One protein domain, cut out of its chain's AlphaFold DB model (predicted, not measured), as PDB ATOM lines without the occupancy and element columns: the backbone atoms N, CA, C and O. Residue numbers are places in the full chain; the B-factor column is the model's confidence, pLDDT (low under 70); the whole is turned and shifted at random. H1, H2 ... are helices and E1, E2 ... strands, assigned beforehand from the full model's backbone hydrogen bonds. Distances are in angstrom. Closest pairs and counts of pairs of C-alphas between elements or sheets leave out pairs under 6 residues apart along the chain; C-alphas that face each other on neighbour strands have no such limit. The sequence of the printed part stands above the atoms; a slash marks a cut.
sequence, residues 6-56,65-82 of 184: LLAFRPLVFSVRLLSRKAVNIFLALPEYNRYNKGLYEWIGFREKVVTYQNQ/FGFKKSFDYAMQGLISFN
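This is residues 6 to 56 and 65 to 82 of the 184 residues of the protein "Stress response protein" of Streptococcus sp. DD10 (UniProt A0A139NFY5). The domain is a flat, open frame with few contacts between its parts: the parallel strand pair E1 and E2 makes one long side, H3 makes the opposite long side, and H1 stands at one end. H2 lies between the two long sides, nearest the middle, and residues 17 to 18 fold back beside E1. The printed part has 69 residues with three named helices and two named strands, in the order E1, H1, H2, E2, H3, of mixed class. It is only just loose, close to compact, with a radius of gyration of the C-alphas of 13.3 A and spans of 35 by 29 by 15 A.

E1 is residues 6 to 10, beginning at C-alpha 6 (17.700, 20.065, 95.247). H1 is residues 21 to 29, 12.6 A long, and H2 is residues 37 to 44. E2 is residues 47 to 52, 16.5 A long. H3, residues 67 to 80, is 20.2 A long and ends at C-alpha 80 (14.964, -2.472, 97.517).

E1 and E2 are parallel neighbours at 31 degrees; N 8 and O 49 are 2.9 A apart and N 49 and O 6 2.8 A, within hydrogen-bond range. Residues 7 to 8 of E1 also pair antiparallel with residues 17 to 18. E1, H1 H2, E2 form a strand-helix-strand unit, two parallel strands joined through helices, with a right-handed crossover. H1 and H2 are near each other, their closest C-alphas 8.2 A apart. H2 and H3 are close but not clearly touching, the closest C-alphas being those of Gly 39 and Gly 77, 7.2 A; they run the same way at a shallow tilt of 29 degrees. H3 is apart from E1 and from H1. Every O i to N i+4 pair is within hydrogen-bond range in H1 and H3, and 3 of 4 in H2.

The C-alphas of Gln 56 and Asn 82 are the farthest apart, 36.2 A. Residues 57 to 64 are not printed, and C-alphas 56 and 65 stand 16.9 A apart across this cut, which lies in the link from E2 to H3. Of the links printed whole, H2 to E2 is tight, E1 to H1 and H1 to H2 are short, and none is long. The mean pLDDT of the printed part is 75.7; residues 6 to 15, 33 to 35 and 80 to 82 are under 70.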
ATOM      1  N   LEU A   6      18.782  20.605  94.437       65.06
ATOM      2  CA  LEU A   6      17.700  20.065  95.247       65.06
ATOM      3  C   LEU A   6      17.651  20.883  96.540       65.06
ATOM      4  O   LEU A   6      18.618  20.905  97.296       65.06
ATOM      5  N   LEU A   7      16.553  21.595  96.784       63.56
ATOM      6  CA  LEU A   7      16.352  22.329  98.035       63.56
ATOM      7  C   LEU A   7      15.608  21.421  99.010       63.56
ATOM      8  O   LEU A   7      14.440  21.094  98.791       63.56
ATOM      9  N   ALA A   8      16.285  20.995 100.070       66.81
ATOM     10  CA  ALA A   8      15.699  20.144 101.092       66.81
ATOM     11  C   ALA A   8      15.536  20.896 102.405       66.81
ATOM     12  O   ALA A   8      16.456  21.549 102.897       66.81
ATOM     13  N   PHE A   9      14.359  20.767 103.006       65.19
ATOM     14  CA  PHE A   9      14.124  21.269 104.348       65.19
ATOM     15  C   PHE A   9      14.551  20.204 105.358       65.19
ATOM     16  O   PHE A   9      14.159  19.041 105.235       65.19
ATOM     17  N   ARG A  10      15.331  20.583 106.378       55.75
ATOM     18  CA  ARG A  10      15.610  19.700 107.524       55.75
ATOM     19  C   ARG A  10      14.461  19.789 108.539       55.75
ATOM     20  O   ARG A  10      14.470  20.674 109.389       55.75
ATOM     21  N   PRO A  11      13.503  18.848 108.499       55.69
ATOM     22  CA  PRO A  11      13.004  18.269 109.742       55.69
ATOM     23  C   PRO A  11      12.937  16.736 109.662       55.69
ATOM     24  O   PRO A  11      12.641  16.140 108.630       55.69
ATOM     25  N   LEU A  12      13.197  16.078 110.792       51.91
ATOM     26  CA  LEU A  12      13.384  14.625 110.915       51.91
ATOM     27  C   LEU A  12      12.176  13.753 110.487       51.91
ATOM     28  O   LEU A  12      12.328  12.539 110.354       51.91
ATOM     29  N   VAL A  13      10.986  14.324 110.243       55.00
ATOM     30  CA  VAL A  13       9.729  13.546 110.143       55.00
ATOM     31  C   VAL A  13       8.925  13.775 108.851       55.00
ATOM     32  O   VAL A  13       8.304  12.831 108.366       55.00
ATOM     33  N   PHE A  14       8.960  14.963 108.235       56.31
ATOM     34  CA  PHE A  14       8.257  15.254 106.973       56.31
ATOM     35  C   PHE A  14       9.213  15.913 105.976       56.31
ATOM     36  O   PHE A  14       9.664  17.034 106.186       56.31
ATOM     37  N   SER A  15       9.556  15.202 104.901       62.56
ATOM     38  CA  SER A  15      10.508  15.689 103.902       62.56
ATOM     39  C   SER A  15       9.777  16.454 102.803       62.56
ATOM     40  O   SER A  15       9.308  15.848 101.838       62.56
ATOM     41  N   VAL A  16       9.697  17.777 102.938       72.62
ATOM     42  CA  VAL A  16       9.385  18.661 101.808       72.62
ATOM     43  C   VAL A  16      10.689  18.953 101.081       72.62
ATOM     44  O   VAL A  16      11.682  19.341 101.701       72.62
ATOM     45  N   ARG A  17      10.701  18.722  99.771       77.75
ATOM     46  CA  ARG A  17      11.856  18.958  98.905       77.75
ATOM     47  C   ARG A  17      11.377  19.656  97.639       77.75
ATOM     48  O   ARG A  17      10.343  19.286  97.089       77.75
ATOM     49  N   LEU A  18      12.129  20.652  97.186       82.94
ATOM     50  CA  LEU A  18      11.949  21.285  95.884       82.94
ATOM     51  C   LEU A  18      12.963  20.673  94.915       82.94
ATOM     52  O   LEU A  18      14.168  20.663  95.182       82.94
ATOM     53  N   LEU A  19      12.459  20.147  93.801       84.12
ATOM     54  CA  LEU A  19      13.237  19.450  92.780       84.12
ATOM     55  C   LEU A  19      13.257  20.282  91.496       84.12
ATOM     56  O   LEU A  19      12.220  20.755  91.034       84.12
ATOM     57  N   SER A  20      14.436  20.428  90.890       86.25
ATOM     58  CA  SER A  20      14.558  20.993  89.544       86.25
ATOM     59  C   SER A  20      13.955  20.048  88.499       86.25
ATOM     60  O   SER A  20      13.979  18.826  88.664       86.25
ATOM     61  N   ARG A  21      13.468  20.592  87.377       87.56
ATOM     62  CA  ARG A  21      12.803  19.818  86.312       87.56
ATOM     63  C   ARG A  21      13.670  18.681  85.760       87.56
ATOM     64  O   ARG A  21      13.152  17.611  85.465       87.56
ATOM     65  N   LYS A  22      14.992  18.876  85.694       85.81
ATOM     66  CA  LYS A  22      15.943  17.818  85.303       85.81
ATOM     67  C   LYS A  22      15.934  16.642  86.285       85.81
ATOM     68  O   LYS A  22      15.900  15.494  85.857       85.81
ATOM     69  N   ALA A  23      15.921  16.931  87.588       84.50
ATOM     70  CA  ALA A  23      15.892  15.906  88.625       84.50
ATOM     71  C   ALA A  23      14.574  15.123  88.610       84.50
ATOM     72  O   ALA A  23      14.591  13.905  88.742       84.50
ATOM     73  N   VAL A  24      13.447  15.805  88.371       86.75
ATOM     74  CA  VAL A  24      12.130  15.164  88.234       86.75
ATOM     75  C   VAL A  24      12.096  14.194  87.054       86.75
ATOM     76  O   VAL A  24      11.619  13.077  87.212       86.75
ATOM     77  N   ASN A  25      12.637  14.575  85.893       88.19
ATOM     78  CA  ASN A  25      12.636  13.703  84.715       88.19
ATOM     79  C   ASN A  25      13.422  12.403  84.949       88.19
ATOM     80  O   ASN A  25      12.951  11.334  84.574       88.19
ATOM     81  N   ILE A  26      14.579  12.480  85.612       84.69
ATOM     82  CA  ILE A  26      15.371  11.293  85.976       84.69
ATOM     83  C   ILE A  26      14.639  10.456  87.027       84.69
ATOM     84  O   ILE A  26      14.595   9.234  86.922       84.69
ATOM     85  N   PHE A  27      13.989  11.107  87.993       82.50
ATOM     86  CA  PHE A  27      13.181  10.429  89.005       82.50
ATOM     87  C   PHE A  27      11.977   9.680  88.411       82.50
ATOM     88  O   PHE A  27      11.581   8.636  88.917       82.50
ATOM     89  N   LEU A  28      11.378  10.213  87.344       84.62
ATOM     90  CA  LEU A  28      10.269   9.576  86.631       84.62
ATOM     91  C   LEU A  28      10.723   8.428  85.720       84.62
ATOM     92  O   LEU A  28       9.917   7.547  85.443       84.62
ATOM     93  N   ALA A  29      11.984   8.430  85.281       86.31
ATOM     94  CA  ALA A  29      12.565   7.373  84.456       86.31
ATOM     95  C   ALA A  29      13.011   6.136  85.264       86.31
ATOM     96  O   ALA A  29      13.307   5.100  84.671       86.31
ATOM     97  N   LEU A  30      13.064   6.234  86.596       82.31
ATOM     98  CA  LEU A  30      13.420   5.130  87.489       82.31
ATOM     99  C   LEU A  30      12.332   4.034  87.486       82.31
ATOM    100  O   LEU A  30      11.162   4.344  87.750       82.31
ATOM    101  N   PRO A  31      12.688   2.764  87.209       75.31
ATOM    102  CA  PRO A  31      11.737   1.655  87.121       75.31
ATOM    103  C   PRO A  31      11.268   1.113  88.487       75.31
ATOM    104  O   PRO A  31      10.452   0.191  88.527       75.31
ATOM    105  N   GLU A  32      11.751   1.649  89.615       73.88
ATOM    106  CA  GLU A  32      11.405   1.165  90.953       73.88
ATOM    107  C   GLU A  32       9.936   1.438  91.330       73.88
ATOM    108  O   GLU A  32       9.491   2.583  91.485       73.88
ATOM    109  N   TYR A  33       9.189   0.353  91.564       61.53
ATOM    110  CA  TYR A  33       7.803   0.398  92.041       61.53
ATOM    111  C   TYR A  33       7.717   0.703  93.549       61.53
ATOM    112  O   TYR A  33       6.891   1.515  93.974       61.53
ATOM    113  N   ASN A  34       8.600   0.121  94.374       66.94
ATOM    114  CA  ASN A  34       8.662   0.429  95.806       66.94
ATOM    115  C   ASN A  34       9.524   1.670  96.071       66.94
ATOM    116  O   ASN A  34      10.728   1.587  96.313       66.94
ATOM    117  N   ARG A  35       8.917   2.855  96.004       69.12
ATOM    118  CA  ARG A  35       9.661   4.114  96.120       69.12
ATOM    119  C   ARG A  35       9.985   4.470  97.569       69.12
ATOM    120  O   ARG A  35       9.285   5.257  98.213       69.12
ATOM    121  N   TYR A  36      11.123   3.978  98.059       76.00
ATOM    122  CA  TYR A  36      11.800   4.584  99.206       76.00
ATOM    123  C   TYR A  36      12.433   5.919  98.784       76.00
ATOM    124  O   TYR A  36      13.628   6.029  98.515       76.00
ATOM    125  N   ASN A  37      11.604   6.964  98.725       75.44
ATOM    126  CA  ASN A  37      11.988   8.268  98.176       75.44
ATOM    127  C   ASN A  37      13.227   8.868  98.860       75.44
ATOM    128  O   ASN A  37      14.040   9.499  98.199       75.44
ATOM    129  N   LYS A  38      13.398   8.658 100.175       76.75
ATOM    130  CA  LYS A  38      14.518   9.235 100.940       76.75
ATOM    131  C   LYS A  38      15.881   8.770 100.416       76.75
ATOM    132  O   LYS A  38      16.736   9.612 100.189       76.75
ATOM    133  N   GLY A  39      16.041   7.469 100.184       77.19
ATOM    134  CA  GLY A  39      17.285   6.895  99.667       77.19
ATOM    135  C   GLY A  39      17.452   7.120  98.169       77.19
ATOM    136  O   GLY A  39      18.560   7.363  97.712       77.19
ATOM    137  N   LEU A  40      16.351   7.143  97.407       78.81
ATOM    138  CA  LEU A  40      16.415   7.408  95.968       78.81
ATOM    139  C   LEU A  40      16.980   8.810  95.671       78.81
ATOM    140  O   LEU A  40      17.743   8.978  94.728       78.81
ATOM    141  N   TYR A  41      16.669   9.813  96.501       78.00
ATOM    142  CA  TYR A  41      17.251  11.152  96.353       78.00
ATOM    143  C   TYR A  41      18.762  11.191  96.603       78.00
ATOM    144  O   TYR A  41      19.461  11.927  95.909       78.00
ATOM    145  N   GLU A  42      19.259  10.413  97.566       77.19
ATOM    146  CA  GLU A  42      20.698  10.288  97.825       77.19
ATOM    147  C   GLU A  42      21.397   9.533  96.686       77.19
ATOM    148  O   GLU A  42      22.483   9.926  96.268       77.19
ATOM    149  N   TRP A  43      20.741   8.519  96.115       76.31
ATOM    150  CA  TRP A  43      21.287   7.703  95.028       76.31
ATOM    151  C   TRP A  43      21.487   8.476  93.716       76.31
ATOM    152  O   TRP A  43      22.474   8.261  93.019       76.31
ATOM    153  N   ILE A  44      20.593   9.417  93.387       79.19
ATOM    154  CA  ILE A  44      20.698  10.210  92.147       79.19
ATOM    155  C   ILE A  44      21.830  11.263  92.227       79.19
ATOM    156  O   ILE A  44      22.302  11.747  91.199       79.19
ATOM    157  N   GLY A  45      22.298  11.621  93.431       77.81
ATOM    158  CA  GLY A  45      23.544  12.381  93.616       77.81
ATOM    159  C   GLY A  45      23.520  13.854  93.177       77.81
ATOM    160  O   GLY A  45      24.566  14.432  92.883       77.81
ATOM    161  N   PHE A  46      22.349  14.496  93.111       82.06
ATOM    162  CA  PHE A  46      22.257  15.925  92.783       82.06
ATOM    163  C   PHE A  46      22.809  16.832  93.893       82.06
ATOM    164  O   PHE A  46      22.830  16.474  95.067       82.06
ATOM    165  N   ARG A  47      23.205  18.063  93.532       80.00
ATOM    166  CA  ARG A  47      23.658  19.059  94.515       80.00
ATOM    167  C   ARG A  47      22.498  19.478  95.416       80.00
ATOM    168  O   ARG A  47      21.551  20.109  94.952       80.00
ATOM    169  N   GLU A  48      22.590  19.174  96.704       79.75
ATOM    170  CA  GLU A  48      21.577  19.535  97.696       79.75
ATOM    171  C   GLU A  48      21.942  20.846  98.414       79.75
ATOM    172  O   GLU A  48      23.091  21.073  98.792       79.75
ATOM    173  N   LYS A  49      20.954  21.722  98.615       84.12
ATOM    174  CA  LYS A  49      21.021  22.850  99.551       84.12
ATOM    175  C   LYS A  49      19.993  22.634 100.650       84.12
ATOM    176  O   LYS A  49      18.810  22.454 100.369       84.12
ATOM    177  N   VAL A  50      20.448  22.684 101.898       81.44
ATOM    178  CA  VAL A  50      19.591  22.467 103.064       81.44
ATOM    179  C   VAL A  50      19.131  23.804 103.631       81.44
ATOM    180  O   VAL A  50      19.959  24.654 103.953       81.44
ATOM    181  N   VAL A  51      17.817  23.978 103.781       82.88
ATOM    182  CA  VAL A  51      17.215  25.120 104.482       82.88
ATOM    183  C   VAL A  51      16.735  24.652 105.852       82.88
ATOM    184  O   VAL A  51      15.980  23.682 105.971       82.88
ATOM    185  N   THR A  52      17.200  25.321 106.904       80.12
ATOM    186  CA  THR A  52      16.764  25.064 108.276       80.12
ATOM    187  C   THR A  52      15.458  25.807 108.548       80.12
ATOM    188  O   THR A  52      15.315  26.986 108.238       80.12
ATOM    189  N   TYR A  53      14.482  25.105 109.119       78.88
ATOM    190  CA  TYR A  53      13.206  25.675 109.545       78.88
ATOM    191  C   TYR A  53      12.847  25.105 110.919       78.88
ATOM    192  O   TYR A  53      13.099  23.927 111.183       78.88
ATOM    193  N   GLN A  54      12.276  25.923 111.806       78.38
ATOM    194  CA  GLN A  54      11.839  25.456 113.122       78.38
ATOM    195  C   GLN A  54      10.483  24.760 113.021       78.38
ATOM    196  O   GLN A  54       9.479  25.366 112.656       78.38
ATOM    197  N   ASN A  55      10.450  23.469 113.352       71.94
ATOM    198  CA  ASN A  55       9.226  22.680 113.308       71.94
ATOM    199  C   ASN A  55       8.269  23.094 114.436       71.94
ATOM    200  O   ASN A  55       8.522  22.787 115.599       71.94
ATOM    201  N   GLN A  56       7.144  23.707 114.078       79.25
ATOM    202  CA  GLN A  56       6.042  23.961 115.006       79.25
ATOM    203  C   GLN A  56       5.354  22.639 115.387       79.25
ATOM    204  O   GLN A  56       5.167  21.747 114.549       79.25
ATOM    205  N   PHE A  65       1.805   8.562 111.070       70.12
ATOM    206  CA  PHE A  65       3.040   7.786 111.010       70.12
ATOM    207  C   PHE A  65       3.378   7.283 112.418       70.12
ATOM    208  O   PHE A  65       3.867   8.034 113.261       70.12
ATOM    209  N   GLY A  66       3.036   6.023 112.690       79.56
ATOM    210  CA  GLY A  66       3.408   5.333 113.926       79.56
ATOM    211  C   GLY A  66       4.728   4.573 113.774       79.56
ATOM    212  O   GLY A  66       5.148   4.281 112.656       79.56
ATOM    213  N   PHE A  67       5.334   4.180 114.898       77.94
ATOM    214  CA  PHE A  67       6.602   3.437 114.937       77.94
ATOM    215  C   PHE A  67       6.623   2.195 114.034       77.94
ATOM    216  O   PHE A  67       7.586   1.997 113.300       77.94
ATOM    217  N   LYS A  68       5.537   1.408 114.017       80.44
ATOM    218  CA  LYS A  68       5.424   0.218 113.153       80.44
ATOM    219  C   LYS A  68       5.549   0.563 111.664       80.44
ATOM    220  O   LYS A  68       6.332  -0.057 110.959       80.44
ATOM    221  N   LYS A  69       4.853   1.613 111.205       77.94
ATOM    222  CA  LYS A  69       4.913   2.060 109.802       77.94
ATOM    223  C   LYS A  69       6.285   2.620 109.434       77.94
ATOM    224  O   LYS A  69       6.746   2.390 108.324       77.94
ATOM    225  N   SER A  70       6.944   3.330 110.351       79.81
ATOM    226  CA  SER A  70       8.314   3.811 110.136       79.81
ATOM    227  C   SER A  70       9.300   2.657 109.971       79.81
ATOM    228  O   SER A  70      10.165   2.716 109.101       79.81
ATOM    229  N   PHE A  71       9.152   1.609 110.784       82.81
ATOM    230  CA  PHE A  71       9.994   0.420 110.710       82.81
ATOM    231  C   PHE A  71       9.762  -0.363 109.412       82.81
ATOM    232  O   PHE A  71      10.721  -0.672 108.708       82.81
ATOM    233  N   ASP A  72       8.500  -0.600 109.040       81.25
ATOM    234  CA  ASP A  72       8.160  -1.253 107.770       81.25
ATOM    235  C   ASP A  72       8.689  -0.457 106.563       81.25
ATOM    236  O   ASP A  72       9.250  -1.038 105.636       81.25
ATOM    237  N   TYR A  73       8.587   0.878 106.595       78.31
ATOM    238  CA  TYR A  73       9.116   1.753 105.544       78.31
ATOM    239  C   TYR A  73      10.650   1.693 105.440       78.31
ATOM    240  O   TYR A  73      11.199   1.703 104.339       78.31
ATOM    241  N   ALA A  74      11.356   1.601 106.571       79.94
ATOM    242  CA  ALA A  74      12.809   1.438 106.585       79.94
ATOM    243  C   ALA A  74      13.238   0.067 106.035       79.94
ATOM    244  O   ALA A  74      14.157   0.001 105.219       79.94
ATOM    245  N   MET A  75      12.548  -1.015 106.420       78.06
ATOM    246  CA  MET A  75      12.816  -2.355 105.883       78.06
ATOM    247  C   MET A  75      12.579  -2.429 104.372       78.06
ATOM    248  O   MET A  75      13.384  -3.021 103.662       78.06
ATOM    249  N   GLN A  76      11.517  -1.800 103.867       75.75
ATOM    250  CA  GLN A  76      11.246  -1.725 102.428       75.75
ATOM    251  C   GLN A  76      12.366  -1.011 101.655       75.75
ATOM    252  O   GLN A  76      12.740  -1.465 100.573       75.75
ATOM    253  N   GLY A  77      12.939   0.056 102.223       75.94
ATOM    254  CA  GLY A  77      14.120   0.720 101.664       75.94
ATOM    255  C   GLY A  77      15.340  -0.200 101.631       75.94
ATOM    256  O   GLY A  77      15.925  -0.394 100.573       75.94
ATOM    257  N   LEU A  78      15.675  -0.834 102.758       75.69
ATOM    258  CA  LEU A  78      16.806  -1.768 102.866       75.69
ATOM    259  C   LEU A  78      16.732  -2.934 101.871       75.69
ATOM    260  O   LEU A  78      17.757  -3.330 101.330       75.69
ATOM    261  N   ILE A  79      15.535  -3.475 101.634       75.50
ATOM    262  CA  ILE A  79      15.326  -4.601 100.716       75.50
ATOM    263  C   ILE A  79      15.429  -4.156  99.250       75.50
ATOM    264  O   ILE A  79      15.912  -4.918  98.423       75.50
ATOM    265  N   SER A  80      15.007  -2.933  98.916       69.50
ATOM    266  CA  SER A  80      14.964  -2.472  97.517       69.50
ATOM    267  C   SER A  80      16.344  -2.131  96.940       69.50
ATOM    268  O   SER A  80      16.514  -2.186  95.730       69.50
ATOM    269  N   PHE A  81      17.331  -1.800  97.782       65.12
ATOM    270  CA  PHE A  81      18.699  -1.483  97.337       65.12
ATOM    271  C   PHE A  81      19.677  -2.658  97.447       65.12
ATOM    272  O   PHE A  81      20.869  -2.469  97.212       65.12
ATOM    273  N   ASN A  82      19.227  -3.836  97.892       67.25
ATOM    274  CA  ASN A  82      20.143  -4.876  98.348       67.25
ATOM    275  C   ASN A  82      19.678  -6.277  97.940       67.25
ATOM    276  O   ASN A  82      18.611  -6.723  98.351       67.25
TER     277      ASN A  82